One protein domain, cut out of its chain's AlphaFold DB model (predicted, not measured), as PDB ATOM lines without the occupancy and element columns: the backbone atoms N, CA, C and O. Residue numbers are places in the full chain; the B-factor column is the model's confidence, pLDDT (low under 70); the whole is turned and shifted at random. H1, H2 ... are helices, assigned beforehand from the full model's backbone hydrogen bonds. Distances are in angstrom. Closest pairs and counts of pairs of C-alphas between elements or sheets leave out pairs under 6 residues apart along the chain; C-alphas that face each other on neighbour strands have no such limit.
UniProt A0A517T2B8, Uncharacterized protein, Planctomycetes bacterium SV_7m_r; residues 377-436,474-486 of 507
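This is residues 377 to 436 and 474 to 486 of the 507 residues of an uncharacterized protein of Planctomycetes bacterium SV_7m_r (UniProt A0A517T2B8). The long helix H1 meets a short helical hairpin of H2 and H3, and H4 meets H2 near their last residues, Val 484 of H4 and residues 418 to 422 of H2, to make a corner, with H3 on one side of H2 and H1 and H4 on the other. The centres of H1, H2 and H4 make a triangle, its contacts few. A loop, residues 397 to 410, leads back from H1 to H2. The printed part has 73 residues with four named helices in the order H1, H2, H3, H4 and no named strand; it is all helix. It is compact, with a radius of gyration of the C-alphas of 12.2 A and spans of 34 by 28 by 21 A.

H1, residues 377 to 396, is 28.4 A long and begins at C-alpha 377 (-33.520, 2.028, -3.555). H2, residues 411 to 422, is 16.6 A long. H3 is residues 425 to 433, 12.6 A. H4, residues 474 to 484, 14.9 A, ends at C-alpha 484 (-10.484, 8.080, 10.158).

H1, with residues 387 to 394 alone, only just touches H2, with 3 pairs of C-alphas within 8 A; the closest, Val 387 and Phe 413, are 7.8 A apart, at a steep tilt of 46 degrees. H1 and H4 are close but not clearly touching: the closest C-alphas, Phe 386 and Asp 474, are 7.1 A apart. H2 is the hub, touching three helices. With residues 418 to 422 alone it touches H4, the closest C-alphas, Lys 421 and Val 484, 6.2 A apart, at a steep tilt of 58 degrees. H2 and H3 form a hairpin, opposite ways at 26 degrees; they only just touch, with 3 pairs within 8 A, the closest C-alphas being Leu 419 and His 428, 6.3 A. H1 and H3 are apart. In H1, H2, H3 and H4 every O i to N i+4 pair is within hydrogen-bond range.

The two farthest C-alphas, Asp 377 and Arg 426, are 36.0 A apart. Residues 437 to 473 are not printed, and C-alphas 436 and 474 stand 30.4 A apart across this cut. The link from H1 to H2 is long, that from H2 to H3 tight. Residues 434 to 436 and 474 to 486 have pLDDT under 70.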
ATOM      1  N   ASP A 377     -34.018   1.671  -2.228       95.75
ATOM      2  CA  ASP A 377     -33.520   2.028  -3.555       95.75
ATOM      3  C   ASP A 377     -32.786   3.359  -3.504       95.75
ATOM      4  O   ASP A 377     -31.661   3.458  -4.002       95.75
ATOM      5  N   TYR A 378     -33.331   4.337  -2.777       93.25
ATOM      6  CA  TYR A 378     -32.634   5.588  -2.493       93.25
ATOM      7  C   TYR A 378     -31.297   5.335  -1.782       93.25
ATOM      8  O   TYR A 378     -30.258   5.866  -2.188       93.25
ATOM      9  N   ARG A 379     -31.277   4.476  -0.752       94.69
ATOM     10  CA  ARG A 379     -30.040   4.086  -0.056       94.69
ATOM     11  C   ARG A 379     -29.049   3.397  -0.991       94.69
ATOM     12  O   ARG A 379     -27.876   3.766  -0.993       94.69
ATOM     13  N   LYS A 380     -29.501   2.422  -1.787       92.31
ATOM     14  CA  LYS A 380     -28.661   1.697  -2.753       92.31
ATOM     15  C   LYS A 380     -28.053   2.652  -3.778       92.31
ATOM     16  O   LYS A 380     -26.849   2.599  -4.004       92.31
ATOM     17  N   HIS A 381     -28.855   3.557  -4.334       93.25
ATOM     18  CA  HIS A 381     -28.408   4.568  -5.288       93.25
ATOM     19  C   HIS A 381     -27.377   5.523  -4.663       93.25
ATOM     20  O   HIS A 381     -26.313   5.758  -5.236       93.25
ATOM     21  N   ARG A 382     -27.637   6.024  -3.448       90.75
ATOM     22  CA  ARG A 382     -26.710   6.913  -2.724       90.75
ATOM     23  C   ARG A 382     -25.381   6.243  -2.390       90.75
ATOM     24  O   ARG A 382     -24.334   6.847  -2.619       90.75
ATOM     25  N   LEU A 383     -25.422   5.025  -1.851       91.69
ATOM     26  CA  LEU A 383     -24.220   4.255  -1.532       91.69
ATOM     27  C   LEU A 383     -23.443   3.894  -2.798       91.69
ATOM     28  O   LEU A 383     -22.224   4.027  -2.796       91.69
ATOM     29  N   GLY A 384     -24.133   3.513  -3.878       91.44
ATOM     30  CA  GLY A 384     -23.526   3.259  -5.185       91.44
ATOM     31  C   GLY A 384     -22.742   4.468  -5.687       91.44
ATOM     32  O   GLY A 384     -21.533   4.381  -5.859       91.44
ATOM     33  N   GLY A 385     -23.383   5.639  -5.769       91.44
ATOM     34  CA  GLY A 385     -22.698   6.854  -6.216       91.44
ATOM     35  C   GLY A 385     -21.529   7.279  -5.314       91.44
ATOM     36  O   GLY A 385     -20.533   7.807  -5.807       91.44
ATOM     37  N   PHE A 386     -21.620   7.061  -3.996       90.31
ATOM     38  CA  PHE A 386     -20.496   7.305  -3.079       90.31
ATOM     39  C   PHE A 386     -19.312   6.375  -3.370       90.31
ATOM     40  O   PHE A 386     -18.172   6.835  -3.464       90.31
ATOM     41  N   VAL A 387     -19.588   5.081  -3.539       91.69
ATOM     42  CA  VAL A 387     -18.586   4.076  -3.902       91.69
ATOM     43  C   VAL A 387     -17.926   4.425  -5.228       91.69
ATOM     44  O   VAL A 387     -16.700   4.457  -5.285       91.69
ATOM     45  N   ASP A 388     -18.707   4.776  -6.247       90.88
ATOM     46  CA  ASP A 388     -18.191   5.126  -7.572       90.88
ATOM     47  C   ASP A 388     -17.225   6.313  -7.498       90.88
ATOM     48  O   ASP A 388     -16.097   6.229  -7.989       90.88
ATOM     49  N   ARG A 389     -17.603   7.389  -6.788       92.31
ATOM     50  CA  ARG A 389     -16.717   8.546  -6.561       92.31
ATOM     51  C   ARG A 389     -15.419   8.150  -5.861       92.31
ATOM     52  O   ARG A 389     -14.348   8.611  -6.248       92.31
ATOM     53  N   LYS A 390     -15.490   7.296  -4.837       91.00
ATOM     54  CA  LYS A 390     -14.304   6.852  -4.087       91.00
ATOM     55  C   LYS A 390     -13.410   5.933  -4.904       91.00
ATOM     56  O   LYS A 390     -12.195   6.056  -4.823       91.00
ATOM     57  N   VAL A 391     -13.983   5.065  -5.731       90.19
ATOM     58  CA  VAL A 391     -13.226   4.227  -6.666       90.19
ATOM     59  C   VAL A 391     -12.517   5.092  -7.709       90.19
ATOM     60  O   VAL A 391     -11.335   4.869  -7.966       90.19
ATOM     61  N   VAL A 392     -13.188   6.108  -8.266       91.19
ATOM     62  CA  VAL A 392     -12.559   7.085  -9.173       91.19
ATOM     63  C   VAL A 392     -11.401   7.799  -8.475       91.19
ATOM     64  O   VAL A 392     -10.297   7.819  -9.015       91.19
ATOM     65  N   GLN A 393     -11.609   8.284  -7.250       91.00
ATOM     66  CA  GLN A 393     -10.555   8.909  -6.449       91.00
ATOM     67  C   GLN A 393      -9.374   7.954  -6.210       91.00
ATOM     68  O   GLN A 393      -8.223   8.324  -6.418       91.00
ATOM     69  N   PHE A 394      -9.627   6.702  -5.823       92.12
ATOM     70  CA  PHE A 394      -8.563   5.719  -5.617       92.12
ATOM     71  C   PHE A 394      -7.788   5.416  -6.900       92.12
ATOM     72  O   PHE A 394      -6.587   5.172  -6.831       92.12
ATOM     73  N   ARG A 395      -8.433   5.443  -8.070       91.19
ATOM     74  CA  ARG A 395      -7.745   5.292  -9.360       91.19
ATOM     75  C   ARG A 395      -6.887   6.513  -9.690       91.19
ATOM     76  O   ARG A 395      -5.740   6.336 -10.085       91.19
ATOM     77  N   GLN A 396      -7.401   7.723  -9.470       91.25
ATOM     78  CA  GLN A 396      -6.645   8.971  -9.647       91.25
ATOM     79  C   GLN A 396      -5.414   9.021  -8.728       91.25
ATOM     80  O   GLN A 396      -4.322   9.368  -9.164       91.25
ATOM     81  N   GLU A 397      -5.560   8.573  -7.481       91.38
ATOM     82  CA  GLU A 397      -4.466   8.449  -6.514       91.38
ATOM     83  C   GLU A 397      -3.561   7.226  -6.769       91.38
ATOM     84  O   GLU A 397      -2.661   6.956  -5.976       91.38
ATOM     85  N   GLN A 398      -3.799   6.456  -7.839       93.00
ATOM     86  CA  GLN A 398      -3.082   5.224  -8.190       93.00
ATOM     87  C   GLN A 398      -3.045   4.167  -7.066       93.00
ATOM     88  O   GLN A 398      -2.076   3.406  -6.924       93.00
ATOM     89  N   ARG A 399      -4.091   4.132  -6.239       91.19
ATOM     90  CA  ARG A 399      -4.325   3.132  -5.186       91.19
ATOM     91  C   ARG A 399      -4.987   1.867  -5.728       91.19
ATOM     92  O   ARG A 399      -4.763   0.787  -5.190       91.19
ATOM     93  N   LEU A 400      -5.786   2.003  -6.787       90.19
ATOM     94  CA  LEU A 400      -6.390   0.899  -7.533       90.19
ATOM     95  C   LEU A 400      -5.887   0.903  -8.977       90.19
ATOM     96  O   LEU A 400      -5.690   1.964  -9.568       90.19
ATOM     97  N   GLU A 401      -5.721  -0.284  -9.560       86.69
ATOM     98  CA  GLU A 401      -5.384  -0.426 -10.978       86.69
ATOM     99  C   GLU A 401      -6.558   0.010 -11.861       86.69
ATOM    100  O   GLU A 401      -7.723  -0.263 -11.547       86.69
ATOM    101  N   SER A 402      -6.266   0.644 -13.000       82.19
ATOM    102  CA  SER A 402      -7.288   1.139 -13.937       82.19
ATOM    103  C   SER A 402      -8.220   0.033 -14.445       82.19
ATOM    104  O   SER A 402      -9.402   0.284 -14.666       82.19
ATOM    105  N   LYS A 403      -7.711  -1.202 -14.559       80.75
ATOM    106  CA  LYS A 403      -8.441  -2.380 -15.053       80.75
ATOM    107  C   LYS A 403      -9.157  -3.187 -13.960       80.75
ATOM    108  O   LYS A 403      -9.827  -4.168 -14.273       80.75
ATOM    109  N   SER A 404      -9.029  -2.807 -12.687       78.06
ATOM    110  CA  SER A 404      -9.678  -3.532 -11.587       78.06
ATOM    111  C   SER A 404     -11.206  -3.418 -11.661       78.06
ATOM    112  O   SER A 404     -11.755  -2.341 -11.938       78.06
ATOM    113  N   LYS A 405     -11.903  -4.540 -11.411       77.44
ATOM    114  CA  LYS A 405     -13.372  -4.584 -11.351       77.44
ATOM    115  C   LYS A 405     -13.888  -3.561 -10.325       77.44
ATOM    116  O   LYS A 405     -13.232  -3.360  -9.301       77.44
ATOM    117  N   PRO A 406     -15.047  -2.924 -10.572       72.25
ATOM    118  CA  PRO A 406     -15.611  -1.965  -9.634       72.25
ATOM    119  C   PRO A 406     -15.851  -2.644  -8.284       72.25
ATOM    120  O   PRO A 406     -16.511  -3.681  -8.197       72.25
ATOM    121  N   VAL A 407     -15.280  -2.067  -7.228       74.62
ATOM    122  CA  VAL A 407     -15.516  -2.528  -5.862       74.62
ATOM    123  C   VAL A 407     -16.943  -2.126  -5.503       74.62
ATOM    124  O   VAL A 407     -17.228  -0.940  -5.440       74.62
ATOM    125  N   THR A 408     -17.851  -3.076  -5.286       85.31
ATOM    126  CA  THR A 408     -19.205  -2.772  -4.794       85.31
ATOM    127  C   THR A 408     -19.177  -2.438  -3.302       85.31
ATOM    128  O   THR A 408     -18.269  -2.862  -2.582       85.31
ATOM    129  N   PHE A 409     -20.192  -1.723  -2.804       81.50
ATOM    130  CA  PHE A 409     -20.329  -1.473  -1.366       81.50
ATOM    131  C   PHE A 409     -20.352  -2.804  -0.591       81.50
ATOM    132  O   PHE A 409     -21.226  -3.641  -0.808       81.50
ATOM    133  N   GLY A 410     -19.374  -3.008   0.288       88.44
ATOM    134  CA  GLY A 410     -19.173  -4.242   1.047       88.44
ATOM    135  C   GLY A 410     -17.942  -4.143   1.946       88.44
ATOM    136  O   GLY A 410     -17.262  -3.115   1.963       88.44
ATOM    137  N   LEU A 411     -17.627  -5.215   2.680       85.00
ATOM    138  CA  LEU A 411     -16.498  -5.240   3.623       85.00
ATOM    139  C   LEU A 411     -15.174  -4.849   2.950       85.00
ATOM    140  O   LEU A 411     -14.392  -4.082   3.500       85.00
ATOM    141  N   MET A 412     -14.957  -5.322   1.723       85.31
ATOM    142  CA  MET A 412     -13.759  -5.013   0.943       85.31
ATOM    143  C   MET A 412     -13.632  -3.525   0.619       85.31
ATOM    144  O   MET A 412     -12.557  -2.957   0.797       85.31
ATOM    145  N   PHE A 413     -14.723  -2.878   0.198       90.00
ATOM    146  CA  PHE A 413     -14.737  -1.432  -0.016       90.00
ATOM    147  C   PHE A 413     -14.384  -0.684   1.270       90.00
ATOM    148  O   PHE A 413     -13.535   0.204   1.240       90.00
ATOM    149  N   LEU A 414     -14.980  -1.074   2.400       87.94
ATOM    150  CA  LEU A 414     -14.716  -0.452   3.696       87.94
ATOM    151  C   LEU A 414     -13.244  -0.601   4.106       87.94
ATOM    152  O   LEU A 414     -12.633   0.372   4.538       87.94
ATOM    153  N   VAL A 415     -12.653  -1.783   3.904       87.06
ATOM    154  CA  VAL A 415     -11.222  -2.028   4.139       87.06
ATOM    155  C   VAL A 415     -10.364  -1.132   3.247       87.06
ATOM    156  O   VAL A 415      -9.480  -0.451   3.757       87.06
ATOM    157  N   HIS A 416     -10.635  -1.064   1.938       87.31
ATOM    158  CA  HIS A 416      -9.890  -0.175   1.037       87.31
ATOM    159  C   HIS A 416     -10.035   1.293   1.424       87.31
ATOM    160  O   HIS A 416      -9.064   2.044   1.359       87.31
ATOM    161  N   TRP A 417     -11.224   1.692   1.856       89.94
ATOM    162  CA  TRP A 417     -11.498   3.042   2.297       89.94
ATOM    163  C   TRP A 417     -10.757   3.390   3.587       89.94
ATOM    164  O   TRP A 417     -10.068   4.406   3.613       89.94
ATOM    165  N   ILE A 418     -10.779   2.532   4.608       88.38
ATOM    166  CA  ILE A 418      -9.996   2.730   5.838       88.38
ATOM    167  C   ILE A 418      -8.495   2.744   5.522       88.38
ATOM    168  O   ILE A 418      -7.791   3.664   5.930       88.38
ATOM    169  N   LEU A 419      -7.997   1.788   4.730       88.56
ATOM    170  CA  LEU A 419      -6.588   1.746   4.326       88.56
ATOM    171  C   LEU A 419      -6.171   3.007   3.568       88.56
ATOM    172  O   LEU A 419      -5.075   3.513   3.801       88.56
ATOM    173  N   SER A 420      -7.044   3.567   2.724       88.19
ATOM    174  CA  SER A 420      -6.754   4.816   2.009       88.19
ATOM    175  C   SER A 420      -6.478   5.993   2.950       88.19
ATOM    176  O   SER A 420      -5.752   6.921   2.595       88.19
ATOM    177  N   LYS A 421      -7.040   5.936   4.160       85.44
ATOM    178  CA  LYS A 421      -6.929   6.963   5.191       85.44
ATOM    179  C   LYS A 421      -5.701   6.787   6.079       85.44
ATOM    180  O   LYS A 421      -5.094   7.785   6.450       85.44
ATOM    181  N   VAL A 422      -5.321   5.548   6.386       88.81
ATOM    182  CA  VAL A 422      -4.231   5.256   7.338       88.81
ATOM    183  C   VAL A 422      -2.906   4.887   6.671       88.81
ATOM    184  O   VAL A 422      -1.870   4.917   7.325       88.81
ATOM    185  N   THR A 423      -2.901   4.573   5.370       88.25
ATOM    186  CA  THR A 423      -1.688   4.125   4.663       88.25
ATOM    187  C   THR A 423      -1.298   5.022   3.479       88.25
ATOM    188  O   THR A 423      -2.168   5.521   2.743       88.25
ATOM    189  N   PRO A 424       0.015   5.213   3.232       90.19
ATOM    190  CA  PRO A 424       0.510   5.785   1.984       90.19
ATOM    191  C   PRO A 424       0.047   4.976   0.767       90.19
ATOM    192  O   PRO A 424      -0.151   3.764   0.853       90.19
ATOM    193  N   THR A 425      -0.056   5.624  -0.395       89.25
ATOM    194  CA  THR A 425      -0.489   4.994  -1.656       89.25
ATOM    195  C   THR A 425       0.274   3.704  -1.980       89.25
ATOM    196  O   THR A 425      -0.336   2.723  -2.398       89.25
ATOM    197  N   ARG A 426       1.595   3.672  -1.745       90.31
ATOM    198  CA  ARG A 426       2.444   2.496  -2.015       90.31
ATOM    199  C   ARG A 426       2.059   1.284  -1.157       90.31
ATOM    200  O   ARG A 426       1.892   0.191  -1.687       90.31
ATOM    201  N   VAL A 427       1.858   1.493   0.145       89.88
ATOM    202  CA  VAL A 427       1.454   0.438   1.093       89.88
ATOM    203  C   VAL A 427       0.049  -0.066   0.764       89.88
ATOM    204  O   VAL A 427      -0.202  -1.270   0.743       89.88
ATOM    205  N   HIS A 428      -0.859   0.851   0.424       90.00
ATOM    206  CA  HIS A 428      -2.209   0.485   0.008       90.00
ATOM    207  C   HIS A 428      -2.205  -0.377  -1.260       90.00
ATOM    208  O   HIS A 428      -2.909  -1.384  -1.313       90.00
ATOM    209  N   ARG A 429      -1.362  -0.047  -2.247       87.62
ATOM    210  CA  ARG A 429      -1.211  -0.824  -3.485       87.62
ATOM    211  C   ARG A 429      -0.687  -2.239  -3.222       87.62
ATOM    212  O   ARG A 429      -1.221  -3.191  -3.784       87.62
ATOM    213  N   LEU A 430       0.289  -2.392  -2.323       86.19
ATOM    214  CA  LEU A 430       0.799  -3.711  -1.924       86.19
ATOM    215  C   LEU A 430      -0.315  -4.588  -1.338       86.19
ATOM    216  O   LEU A 430      -0.449  -5.747  -1.722       86.19
ATOM    217  N   SER A 431      -1.190  -4.025  -0.494       84.19
ATOM    218  CA  SER A 431      -2.326  -4.773   0.071       84.19
ATOM    219  C   SER A 431      -3.301  -5.311  -0.989       84.19
ATOM    220  O   SER A 431      -3.950  -6.334  -0.773       84.19
ATOM    221  N   HIS A 432      -3.385  -4.647  -2.148       79.25
ATOM    222  CA  HIS A 432      -4.162  -5.118  -3.293       79.25
ATOM    223  C   HIS A 432      -3.434  -6.252  -4.034       79.25
ATOM    224  O   HIS A 432      -4.049  -7.270  -4.345       79.25
ATOM    225  N   GLN A 433      -2.118  -6.119  -4.252       78.38
ATOM    226  CA  GLN A 433      -1.300  -7.119  -4.957       78.38
ATOM    227  C   GLN A 433      -1.206  -8.459  -4.215       78.38
ATOM    228  O   GLN A 433      -1.302  -9.513  -4.842       78.38
ATOM    229  N   PHE A 434      -1.111  -8.442  -2.881       64.75
ATOM    230  CA  PHE A 434      -1.085  -9.671  -2.075       64.75
ATOM    231  C   PHE A 434      -2.390 -10.480  -2.142       64.75
ATOM    232  O   PHE A 434      -2.382 -11.675  -1.859       64.75
ATOM    233  N   ARG A 435      -3.509  -9.866  -2.549       63.94
ATOM    234  CA  ARG A 435      -4.804 -10.551  -2.710       63.94
ATOM    235  C   ARG A 435      -5.065 -11.071  -4.120       63.94
ATOM    236  O   ARG A 435      -5.917 -11.940  -4.279       63.94
ATOM    237  N   SER A 436      -4.353 -10.568  -5.127       56.72
ATOM    238  CA  SER A 436      -4.406 -11.095  -6.496       56.72
ATOM    239  C   SER A 436      -3.513 -12.320  -6.713       56.72
ATOM    240  O   SER A 436      -3.556 -12.905  -7.792       56.72
ATOM    241  N   ASP A 474     -23.108  12.235   1.626       55.97
ATOM    242  CA  ASP A 474     -21.692  12.566   1.492       55.97
ATOM    243  C   ASP A 474     -21.163  13.367   2.677       55.97
ATOM    244  O   ASP A 474     -20.005  13.199   3.024       55.97
ATOM    245  N   SER A 475     -21.966  14.217   3.320       50.81
ATOM    246  CA  SER A 475     -21.514  14.972   4.495       50.81
ATOM    247  C   SER A 475     -21.278  14.072   5.715       50.81
ATOM    248  O   SER A 475     -20.287  14.250   6.423       50.81
ATOM    249  N   LEU A 476     -22.127  13.054   5.904       53.62
ATOM    250  CA  LEU A 476     -21.988  12.056   6.964       53.62
ATOM    251  C   LEU A 476     -20.785  11.140   6.692       53.62
ATOM    252  O   LEU A 476     -19.942  10.963   7.569       53.62
ATOM    253  N   PHE A 477     -20.630  10.655   5.452       59.91
ATOM    254  CA  PHE A 477     -19.455   9.873   5.054       59.91
ATOM    255  C   PHE A 477     -18.163  10.695   5.099       59.91
ATOM    256  O   PHE A 477     -17.199  10.232   5.695       59.91
ATOM    257  N   ARG A 478     -18.135  11.937   4.583       58.91
ATOM    258  CA  ARG A 478     -17.001  12.877   4.737       58.91
ATOM    259  C   ARG A 478     -16.684  13.138   6.208       58.91
ATOM    260  O   ARG A 478     -15.526  13.352   6.555       58.91
ATOM    261  N   GLY A 479     -17.691  13.109   7.077       52.50
ATOM    262  CA  GLY A 479     -17.493  13.197   8.513       52.50
ATOM    263  C   GLY A 479     -16.738  12.031   9.101       52.50
ATOM    264  O   GLY A 479     -15.737  12.253   9.780       52.50
ATOM    265  N   ILE A 480     -17.144  10.815   8.757       53.44
ATOM    266  CA  ILE A 480     -16.405   9.615   9.146       53.44
ATOM    267  C   ILE A 480     -15.008   9.619   8.487       53.44
ATOM    268  O   ILE A 480     -14.022   9.293   9.142       53.44
ATOM    269  N   GLU A 481     -14.872  10.097   7.242       55.41
ATOM    270  CA  GLU A 481     -13.571  10.242   6.568       55.41
ATOM    271  C   GLU A 481     -12.608  11.181   7.283       55.41
ATOM    272  O   GLU A 481     -11.410  10.909   7.299       55.41
ATOM    273  N   GLN A 482     -13.095  12.293   7.836       50.47
ATOM    274  CA  GLN A 482     -12.261  13.228   8.591       50.47
ATOM    275  C   GLN A 482     -11.816  12.639   9.933       50.47
ATOM    276  O   GLN A 482     -10.703  12.928  10.368       50.47
ATOM    277  N   CYS A 483     -12.648  11.802  10.561       39.38
ATOM    278  CA  CYS A 483     -12.305  11.096  11.794       39.38
ATOM    279  C   CYS A 483     -11.267   9.983  11.560       39.38
ATOM    280  O   CYS A 483     -10.328   9.861  12.336       39.38
ATOM    281  N   VAL A 484     -11.391   9.207  10.473       43.81
ATOM    282  CA  VAL A 484     -10.484   8.080  10.158       43.81
ATOM    283  C   VAL A 484      -9.206   8.542   9.431       43.81
ATOM    284  O   VAL A 484      -8.136   7.972   9.613       43.81
ATOM    285  N   GLY A 485      -9.285   9.621   8.644       36.69
ATOM    286  CA  GLY A 485      -8.222  10.181   7.792       36.69
ATOM    287  C   GLY A 485      -6.967  10.724   8.465       36.69
ATOM    288  O   GLY A 485      -6.048  11.121   7.753       36.69
ATOM    289  N   ARG A 486      -6.922  10.819   9.798       43.25
ATOM    290  CA  ARG A 486      -5.842  11.534  10.506       43.25
ATOM    291  C   ARG A 486      -5.052  10.708  11.518       43.25
ATOM    292  O   ARG A 486      -4.159  11.262  12.149       43.25
TER     293      ARG A 486